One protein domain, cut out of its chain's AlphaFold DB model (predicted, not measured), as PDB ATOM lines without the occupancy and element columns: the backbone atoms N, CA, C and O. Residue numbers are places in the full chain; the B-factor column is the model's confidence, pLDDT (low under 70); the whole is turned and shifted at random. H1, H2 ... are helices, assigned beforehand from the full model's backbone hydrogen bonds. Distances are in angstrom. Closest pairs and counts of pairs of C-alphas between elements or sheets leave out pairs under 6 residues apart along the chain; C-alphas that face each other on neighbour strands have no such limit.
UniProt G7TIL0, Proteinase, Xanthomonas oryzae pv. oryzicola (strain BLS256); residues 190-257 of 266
ATOM      1  N   ARG A 190    -135.290 -21.246 -16.591       64.81
ATOM      2  CA  ARG A 190    -135.771 -22.388 -15.797       64.81
ATOM      3  C   ARG A 190    -136.784 -21.995 -14.717       64.81
ATOM      4  O   ARG A 190    -137.743 -22.721 -14.479       64.81
ATOM      5  N   TYR A 191    -136.541 -20.872 -14.042       68.00
ATOM      6  CA  TYR A 191    -137.327 -20.410 -12.894       68.00
ATOM      7  C   TYR A 191    -138.365 -19.341 -13.282       68.00
ATOM      8  O   TYR A 191    -139.026 -18.763 -12.416       68.00
ATOM      9  N   GLY A 192    -138.502 -19.056 -14.582       65.69
ATOM     10  CA  GLY A 192    -139.438 -18.072 -15.116       65.69
ATOM     11  C   GLY A 192    -140.891 -18.560 -15.110       65.69
ATOM     12  O   GLY A 192    -141.175 -19.750 -15.150       65.69
ATOM     13  N   LYS A 193    -141.844 -17.620 -15.100       62.50
ATOM     14  CA  LYS A 193    -143.297 -17.906 -15.118       62.50
ATOM     15  C   LYS A 193    -143.881 -18.169 -16.529       62.50
ATOM     16  O   LYS A 193    -145.100 -18.169 -16.676       62.50
ATOM     17  N   GLY A 194    -143.046 -18.328 -17.562       65.62
ATOM     18  CA  GLY A 194    -143.450 -18.490 -18.974       65.62
ATOM     19  C   GLY A 194    -143.305 -19.922 -19.507       65.62
ATOM     20  O   GLY A 194    -143.141 -20.856 -18.732       65.62
ATOM     21  N   THR A 195    -143.351 -20.108 -20.834       60.50
ATOM     22  CA  THR A 195    -143.007 -21.394 -21.470       60.50
ATOM     23  C   THR A 195    -141.539 -21.714 -21.191       60.50
ATOM     24  O   THR A 195    -140.646 -21.105 -21.783       60.50
ATOM     25  N   THR A 196    -141.297 -22.644 -20.273       66.44
ATOM     26  CA  THR A 196    -139.958 -23.097 -19.896       66.44
ATOM     27  C   THR A 196    -139.556 -24.347 -20.682       66.44
ATOM     28  O   THR A 196    -140.395 -25.068 -21.229       66.44
ATOM     29  N   SER A 197    -138.249 -24.590 -20.768       73.44
ATOM     30  CA  SER A 197    -137.680 -25.835 -21.293       73.44
ATOM     31  C   SER A 197    -137.524 -26.859 -20.167       73.44
ATOM     32  O   SER A 197    -137.282 -26.475 -19.023       73.44
ATOM     33  N   TYR A 198    -137.599 -28.152 -20.491       76.75
ATOM     34  CA  TYR A 198    -137.236 -29.215 -19.550       76.75
ATOM     35  C   TYR A 198    -135.718 -29.284 -19.361       76.75
ATOM     36  O   TYR A 198    -134.970 -29.300 -20.340       76.75
ATOM     37  N   TRP A 199    -135.274 -29.388 -18.110       76.81
ATOM     38  CA  TRP A 199    -133.883 -29.642 -17.738       76.81
ATOM     39  C   TRP A 199    -133.614 -31.124 -17.452       76.81
ATOM     40  O   TRP A 199    -134.531 -31.933 -17.291       76.81
ATOM     41  N   TYR A 200    -132.332 -31.497 -17.366       78.75
ATOM     42  CA  TYR A 200    -131.904 -32.891 -17.176       78.75
ATOM     43  C   TYR A 200    -132.539 -33.556 -15.941       78.75
ATOM     44  O   TYR A 200    -132.876 -34.736 -15.980       78.75
ATOM     45  N   ASN A 201    -132.735 -32.813 -14.849       78.56
ATOM     46  CA  ASN A 201    -133.363 -33.314 -13.627       78.56
ATOM     47  C   ASN A 201    -134.898 -33.362 -13.706       78.56
ATOM     48  O   ASN A 201    -135.484 -34.238 -13.073       78.56
ATOM     49  N   ASP A 202    -135.540 -32.515 -14.517       82.00
ATOM     50  CA  ASP A 202    -136.978 -32.634 -14.802       82.00
ATOM     51  C   ASP A 202    -137.243 -33.943 -15.563       82.00
ATOM     52  O   ASP A 202    -138.142 -34.706 -15.210       82.00
ATOM     53  N   LEU A 203    -136.393 -34.258 -16.551       84.69
ATOM     54  CA  LEU A 203    -136.428 -35.539 -17.266       84.69
ATOM     55  C   LEU A 203    -136.130 -36.710 -16.325       84.69
ATOM     56  O   LEU A 203    -136.834 -37.717 -16.348       84.69
ATOM     57  N   LYS A 204    -135.127 -36.566 -15.452       84.50
ATOM     58  CA  LYS A 204    -134.792 -37.573 -14.439       84.50
ATOM     59  C   LYS A 204    -136.006 -37.915 -13.569       84.50
ATOM     60  O   LYS A 204    -136.300 -39.090 -13.368       84.50
ATOM     61  N   GLN A 205    -136.730 -36.902 -13.094       85.00
ATOM     62  CA  GLN A 205    -137.947 -37.094 -12.309       85.00
ATOM     63  C   GLN A 205    -139.077 -37.708 -13.143       85.00
ATOM     64  O   GLN A 205    -139.711 -38.660 -12.690       85.00
ATOM     65  N   ALA A 206    -139.313 -37.207 -14.358       88.88
ATOM     66  CA  ALA A 206    -140.379 -37.691 -15.237       88.88
ATOM     67  C   ALA A 206    -140.219 -39.177 -15.604       88.88
ATOM     68  O   ALA A 206    -141.210 -39.899 -15.685       88.88
ATOM     69  N   TYR A 207    -138.979 -39.646 -15.773       91.81
ATOM     70  CA  TYR A 207    -138.664 -41.050 -16.047       91.81
ATOM     71  C   TYR A 207    -138.420 -41.892 -14.781       91.81
ATOM     72  O   TYR A 207    -138.020 -43.048 -14.891       91.81
ATOM     73  N   GLY A 208    -138.635 -41.339 -13.581       90.38
ATOM     74  CA  GLY A 208    -138.490 -42.074 -12.322       90.38
ATOM     75  C   GLY A 208    -137.060 -42.543 -12.023       90.38
ATOM     76  O   GLY A 208    -136.871 -43.565 -11.366       90.38
ATOM     77  N   TYR A 209    -136.045 -41.829 -12.509       88.44
ATOM     78  CA  TYR A 209    -134.648 -42.196 -12.280       88.44
ATOM     79  C   TYR A 209    -134.246 -41.977 -10.809       88.44
ATOM     80  O   TYR A 209    -134.562 -40.934 -10.226       88.44
ATOM     81  N   PRO A 210    -133.472 -42.902 -10.210       87.00
ATOM     82  CA  PRO A 210    -133.027 -42.798  -8.821       87.00
ATOM     83  C   PRO A 210    -132.109 -41.592  -8.593       87.00
ATOM     84  O   PRO A 210    -131.368 -41.174  -9.487       87.00
ATOM     85  N   SER A 211    -132.120 -41.034  -7.379       83.94
ATOM     86  CA  SER A 211    -131.207 -39.947  -7.000       83.94
ATOM     87  C   SER A 211    -129.747 -40.364  -7.205       83.94
ATOM     88  O   SER A 211    -129.378 -41.511  -6.989       83.94
ATOM     89  N   TYR A 212    -128.882 -39.418  -7.573       78.62
ATOM     90  CA  TYR A 212    -127.436 -39.683  -7.645       78.62
ATOM     91  C   TYR A 212    -126.821 -39.894  -6.243       78.62
ATOM     92  O   TYR A 212    -125.670 -40.286  -6.096       78.62
ATOM     93  N   GLN A 213    -127.585 -39.609  -5.182       80.62
ATOM     94  CA  GLN A 213    -127.236 -39.928  -3.796       80.62
ATOM     95  C   GLN A 213    -127.679 -41.336  -3.378       80.62
ATOM     96  O   GLN A 213    -127.346 -41.762  -2.276       80.62
ATOM     97  N   THR A 214    -128.434 -42.051  -4.217       88.00
ATOM     98  CA  THR A 214    -128.876 -43.412  -3.915       88.00
ATOM     99  C   THR A 214    -127.661 -44.321  -3.750       88.00
ATOM    100  O   THR A 214    -126.821 -44.404  -4.642       88.00
ATOM    101  N   MET A 215    -127.579 -45.000  -2.605       89.38
ATOM    102  CA  MET A 215    -126.580 -46.036  -2.353       89.38
ATOM    103  C   MET A 215    -127.066 -47.357  -2.952       89.38
ATOM    104  O   MET A 215    -128.188 -47.784  -2.679       89.38
ATOM    105  N   ILE A 216    -126.225 -47.997  -3.758       88.69
ATOM    106  CA  ILE A 216    -126.483 -49.293  -4.388       88.69
ATOM    107  C   ILE A 216    -125.386 -50.296  -4.022       88.69
ATOM    108  O   ILE A 216    -124.281 -49.907  -3.651       88.69
ATOM    109  N   GLY A 217    -125.685 -51.590  -4.141       89.31
ATOM    110  CA  GLY A 217    -124.757 -52.681  -3.826       89.31
ATOM    111  C   GLY A 217    -125.082 -53.409  -2.519       89.31
ATOM    112  O   GLY A 217    -125.991 -53.034  -1.775       89.31
ATOM    113  N   ALA A 218    -124.347 -54.491  -2.260       91.06
ATOM    114  CA  ALA A 218    -124.524 -55.310  -1.064       91.06
ATOM    115  C   ALA A 218    -124.115 -54.548   0.218       91.06
ATOM    116  O   ALA A 218    -123.260 -53.657   0.156       91.06
ATOM    117  N   PRO A 219    -124.681 -54.888   1.394       90.44
ATOM    118  CA  PRO A 219    -124.247 -54.322   2.671       90.44
ATOM    119  C   PRO A 219    -122.725 -54.432   2.858       90.44
ATOM    120  O   PRO A 219    -122.149 -55.496   2.651       90.44
ATOM    121  N   GLY A 220    -122.070 -53.327   3.224       89.06
ATOM    122  CA  GLY A 220    -120.607 -53.255   3.365       89.06
ATOM    123  C   GLY A 220    -119.825 -53.000   2.066       89.06
ATOM    124  O   GLY A 220    -118.631 -52.739   2.134       89.06
ATOM    125  N   GLN A 221    -120.482 -53.011   0.900       90.12
ATOM    126  CA  GLN A 221    -119.900 -52.664  -0.409       90.12
ATOM    127  C   GLN A 221    -120.764 -51.646  -1.169       90.12
ATOM    128  O   GLN A 221    -120.793 -51.605  -2.402       90.12
ATOM    129  N   GLN A 222    -121.518 -50.838  -0.425       91.44
ATOM    130  CA  GLN A 222    -122.407 -49.859  -1.023       91.44
ATOM    131  C   GLN A 222    -121.609 -48.700  -1.624       91.44
ATOM    132  O   GLN A 222    -120.669 -48.196  -1.014       91.44
ATOM    133  N   HIS A 223    -122.033 -48.239  -2.792       86.31
ATOM    134  CA  HIS A 223    -121.493 -47.057  -3.455       86.31
ATOM    135  C   HIS A 223    -122.630 -46.188  -3.986       86.31
ATOM    136  O   HIS A 223    -123.769 -46.640  -4.119       86.31
ATOM    137  N   ARG A 224    -122.335 -44.919  -4.268       86.50
ATOM    138  CA  ARG A 224    -123.322 -43.987  -4.819       86.50
ATOM    139  C   ARG A 224    -123.593 -44.308  -6.285       86.50
ATOM    140  O   ARG A 224    -122.670 -44.581  -7.046       86.50
ATOM    141  N   LEU A 225    -124.854 -44.213  -6.694       85.00
ATOM    142  CA  LEU A 225    -125.271 -44.300  -8.092       85.00
ATOM    143  C   LEU A 225    -125.037 -42.956  -8.805       85.00
ATOM    144  O   LEU A 225    -125.970 -42.284  -9.240       85.00
ATOM    145  N   ASP A 226    -123.776 -42.540  -8.879       78.69
ATOM    146  CA  ASP A 226    -123.348 -41.255  -9.446       78.69
ATOM    147  C   ASP A 226    -122.494 -41.402 -10.717       78.69
ATOM    148  O   ASP A 226    -121.994 -40.411 -11.243       78.69
ATOM    149  N   GLY A 227    -122.359 -42.629 -11.232       80.56
ATOM    150  CA  GLY A 227    -121.557 -42.940 -12.416       80.56
ATOM    151  C   GLY A 227    -120.069 -43.162 -12.127       80.56
ATOM    152  O   GLY A 227    -119.308 -43.405 -13.063       80.56
ATOM    153  N   SER A 228    -119.638 -43.125 -10.860       79.75
ATOM    154  CA  SER A 228    -118.263 -43.463 -10.476       79.75
ATOM    155  C   SER A 228    -117.837 -44.827 -11.030       79.75
ATOM    156  O   SER A 228    -118.568 -45.812 -10.935       79.75
ATOM    157  N   GLY A 229    -116.647 -44.882 -11.632       80.12
ATOM    158  CA  GLY A 229    -116.118 -46.090 -12.275       80.12
ATOM    159  C   GLY A 229    -116.688 -46.385 -13.668       80.12
ATOM    160  O   GLY A 229    -116.274 -47.361 -14.287       80.12
ATOM    161  N   SER A 230    -117.600 -45.553 -14.181       83.00
ATOM    162  CA  SER A 230    -118.133 -45.661 -15.541       83.00
ATOM    163  C   SER A 230    -117.555 -44.579 -16.452       83.00
ATOM    164  O   SER A 230    -117.313 -43.449 -16.032       83.00
ATOM    165  N   THR A 231    -117.377 -44.908 -17.730       84.25
ATOM    166  CA  THR A 231    -117.009 -43.950 -18.779       84.25
ATOM    167  C   THR A 231    -118.053 -44.012 -19.882       84.25
ATOM    168  O   THR A 231    -118.334 -45.085 -20.411       84.25
ATOM    169  N   ILE A 232    -118.631 -42.861 -20.225       84.12
ATOM    170  CA  ILE A 232    -119.629 -42.737 -21.288       84.12
ATOM    171  C   ILE A 232    -118.979 -41.980 -22.444       84.12
ATOM    172  O   ILE A 232    -118.669 -40.799 -22.314       84.12
ATOM    173  N   ALA A 233    -118.776 -42.660 -23.571       84.62
ATOM    174  CA  ALA A 233    -118.342 -42.016 -24.805       84.62
ATOM    175  C   ALA A 233    -119.565 -41.491 -25.573       84.62
ATOM    176  O   ALA A 233    -120.494 -42.248 -25.856       84.62
ATOM    177  N   VAL A 234    -119.557 -40.203 -25.926       83.19
ATOM    178  CA  VAL A 234    -120.616 -39.563 -26.719       83.19
ATOM    179  C   VAL A 234    -120.060 -39.238 -28.104       83.19
ATOM    180  O   VAL A 234    -119.157 -38.418 -28.235       83.19
ATOM    181  N   LEU A 235    -120.585 -39.890 -29.144       80.75
ATOM    182  CA  LEU A 235    -120.181 -39.636 -30.529       80.75
ATOM    183  C   LEU A 235    -121.067 -38.552 -31.149       80.75
ATOM    184  O   LEU A 235    -122.265 -38.758 -31.346       80.75
ATOM    185  N   ILE A 236    -120.465 -37.419 -31.499       78.81
ATOM    186  CA  ILE A 236    -121.122 -36.279 -32.151       78.81
ATOM    187  C   ILE A 236    -120.292 -35.787 -33.338       78.81
ATOM    188  O   ILE A 236    -119.107 -36.086 -33.462       78.81
ATOM    189  N   THR A 237    -120.927 -35.059 -34.254       70.62
ATOM    190  CA  THR A 237    -120.296 -34.612 -35.508       70.62
ATOM    191  C   THR A 237    -119.502 -33.320 -35.399       70.62
ATOM    192  O   THR A 237    -118.838 -32.940 -36.362       70.62
ATOM    193  N   SER A 238    -119.631 -32.612 -34.285       72.00
ATOM    194  CA  SER A 238    -118.971 -31.340 -34.029       72.00
ATOM    195  C   SER A 238    -118.249 -31.397 -32.699       72.00
ATOM    196  O   SER A 238    -118.592 -32.204 -31.840       72.00
ATOM    197  N   ASP A 239    -117.292 -30.497 -32.542       73.94
ATOM    198  CA  ASP A 239    -116.670 -30.253 -31.253       73.94
ATOM    199  C   ASP A 239    -117.664 -29.604 -30.271       73.94
ATOM    200  O   ASP A 239    -118.666 -29.007 -30.698       73.94
ATOM    201  N   VAL A 240    -117.388 -29.719 -28.974       79.56
ATOM    202  CA  VAL A 240    -118.090 -28.985 -27.912       79.56
ATOM    203  C   VAL A 240    -117.100 -28.012 -27.304       79.56
ATOM    204  O   VAL A 240    -115.990 -28.396 -26.960       79.56
ATOM    205  N   LEU A 241    -117.494 -26.750 -27.151       82.50
ATOM    206  CA  LEU A 241    -116.623 -25.776 -26.509       82.50
ATOM    207  C   LEU A 241    -116.515 -26.084 -25.013       82.50
ATOM    208  O   LEU A 241    -117.531 -26.111 -24.314       82.50
ATOM    209  N   ASP A 242    -115.289 -26.212 -24.502       84.44
ATOM    210  CA  ASP A 242    -115.035 -26.377 -23.063       84.44
ATOM    211  C   ASP A 242    -115.687 -25.263 -22.229       84.44
ATOM    212  O   ASP A 242    -116.146 -25.497 -21.112       84.44
ATOM    213  N   SER A 243    -115.783 -24.044 -22.776       84.12
ATOM    214  CA  SER A 243    -116.466 -22.917 -22.129       84.12
ATOM    215  C   SER A 243    -117.962 -23.156 -21.933       84.12
ATOM    216  O   SER A 243    -118.523 -22.730 -20.921       84.12
ATOM    217  N   ASP A 244    -118.615 -23.832 -22.879       81.50
ATOM    218  CA  ASP A 244    -120.046 -24.134 -22.802       81.50
ATOM    219  C   ASP A 244    -120.296 -25.239 -21.773       81.50
ATOM    220  O   ASP A 244    -121.231 -25.142 -20.973       81.50
ATOM    221  N   ILE A 245    -119.413 -26.246 -21.737       82.62
ATOM    222  CA  ILE A 245    -119.412 -27.286 -20.700       82.62
ATOM    223  C   ILE A 245    -119.236 -26.639 -19.324       82.62
ATOM    224  O   ILE A 245    -120.078 -26.841 -18.450       82.62
ATOM    225  N   ALA A 246    -118.204 -25.811 -19.146       81.38
ATOM    226  CA  ALA A 246    -117.929 -25.129 -17.884       81.38
ATOM    227  C   ALA A 246    -119.122 -24.281 -17.421       81.38
ATOM    228  O   ALA A 246    -119.576 -24.419 -16.289       81.38
ATOM    229  N   THR A 247    -119.701 -23.476 -18.320       82.06
ATOM    230  CA  THR A 247    -120.862 -22.625 -18.014       82.06
ATOM    231  C   THR A 247    -122.046 -23.441 -17.495       82.06
ATOM    232  O   THR A 247    -122.673 -23.067 -16.503       82.06
ATOM    233  N   MET A 248    -122.351 -24.570 -18.141       78.31
ATOM    234  CA  MET A 248    -123.438 -25.454 -17.721       78.31
ATOM    235  C   MET A 248    -123.126 -26.133 -16.380       78.31
ATOM    236  O   MET A 248    -123.975 -26.147 -15.485       78.31
ATOM    237  N   PHE A 249    -121.910 -26.661 -16.220       79.75
ATOM    238  CA  PHE A 249    -121.510 -27.395 -15.019       79.75
ATOM    239  C   PHE A 249    -121.444 -26.500 -13.777       79.75
ATOM    240  O   PHE A 249    -121.860 -26.929 -12.694       79.75
ATOM    241  N   ASP A 250    -120.982 -25.259 -13.941       81.06
ATOM    242  CA  ASP A 250    -120.911 -24.254 -12.882       81.06
ATOM    243  C   ASP A 250    -122.302 -23.747 -12.488       81.06
ATOM    244  O   ASP A 250    -122.605 -23.690 -11.291       81.06
ATOM    245  N   HIS A 251    -123.165 -23.439 -13.468       79.19
ATOM    246  CA  HIS A 251    -124.548 -23.003 -13.227       79.19
ATOM    247  C   HIS A 251    -125.350 -24.045 -12.437       79.19
ATOM    248  O   HIS A 251    -126.048 -23.708 -11.483       79.19
ATOM    249  N   GLU A 252    -125.233 -25.320 -12.807       77.56
ATOM    250  CA  GLU A 252    -125.952 -26.420 -12.152       77.56
ATOM    251  C   GLU A 252    -125.237 -26.946 -10.895       77.56
ATOM    252  O   GLU A 252    -125.732 -27.855 -10.222       77.56
ATOM    253  N   HIS A 253    -124.075 -26.379 -10.555       77.44
ATOM    254  CA  HIS A 253    -123.252 -26.771  -9.413       77.44
ATOM    255  C   HIS A 253    -122.945 -28.279  -9.379       77.44
ATOM    256  O   HIS A 253    -122.936 -28.897  -8.309       77.44
ATOM    257  N   PHE A 254    -122.683 -28.899 -10.536       72.06
ATOM    258  CA  PHE A 254    -122.482 -30.352 -10.644       72.06
ATOM    259  C   PHE A 254    -121.343 -30.867  -9.755       72.06
ATOM    260  O   PHE A 254    -121.465 -31.933  -9.149       72.06
ATOM    261  N   SER A 255    -120.274 -30.083  -9.605       64.62
ATOM    262  CA  SER A 255    -119.119 -30.391  -8.751       64.62
ATOM    263  C   SER A 255    -119.455 -30.505  -7.257       64.62
ATOM    264  O   SER A 255    -118.691 -31.104  -6.504       64.62
ATOM    265  N   ARG A 256    -120.606 -29.976  -6.815       65.25
ATOM    266  CA  ARG A 256    -121.127 -30.140  -5.446       65.25
ATOM    267  C   ARG A 256    -121.805 -31.498  -5.234       65.25
ATOM    268  O   ARG A 256    -121.991 -31.922  -4.095       65.25
ATOM    269  N   TYR A 257    -122.228 -32.155  -6.311       59.66
ATOM    270  CA  TYR A 257    -123.187 -33.260  -6.273       59.66
ATOM    271  C   TYR A 257    -122.640 -34.576  -6.847       59.66
ATOM    272  O   TYR A 257    -123.007 -35.656  -6.357       59.66
TER     273      TYR A 257
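This is residues 190 to 257 of the 266 residues of the protein "Proteinase" of Xanthomonas oryzae pv. oryzicola (strain BLS256) (UniProt G7TIL0). What does the model look like? It has little regular structure: a long, open, winding loop joins two short helices, H1 and H2, and folds back on itself at residues 215 to 224. What is it made of? The printed part has 68 residues with two named helices, H1 then H2, and no named strand; the class is all helix, though named elements hold only 17 residues. How spread is it? It is loose, with a radius of gyration of the C-alphas of 15.6 A and spans of 45 by 33 by 22 A.

Where is H1? It holds residues 200 to 206, from C-alpha 200 at (-131.904, -32.891, -17.176). Where is H2? It holds residues 242 to 251, 14.1 A from first to last C-alpha, ending at (-124.548, -23.003, -13.227).

How do the helices stand? H1 and H2 are apart, with every O i to N i+4 pair within hydrogen-bond range in both. Is anything paired? Residues 215 to 216 pair antiparallel with 223 to 224.

How large is it? The two farthest C-alphas, of Gly 194 and Gly 220, are 47.2 A apart. Is it continuous? The printed part has no cut; the link H1 to H2 is long. Where is confidence low? Residues 190 to 196 and 255 to 257 have pLDDT under 70.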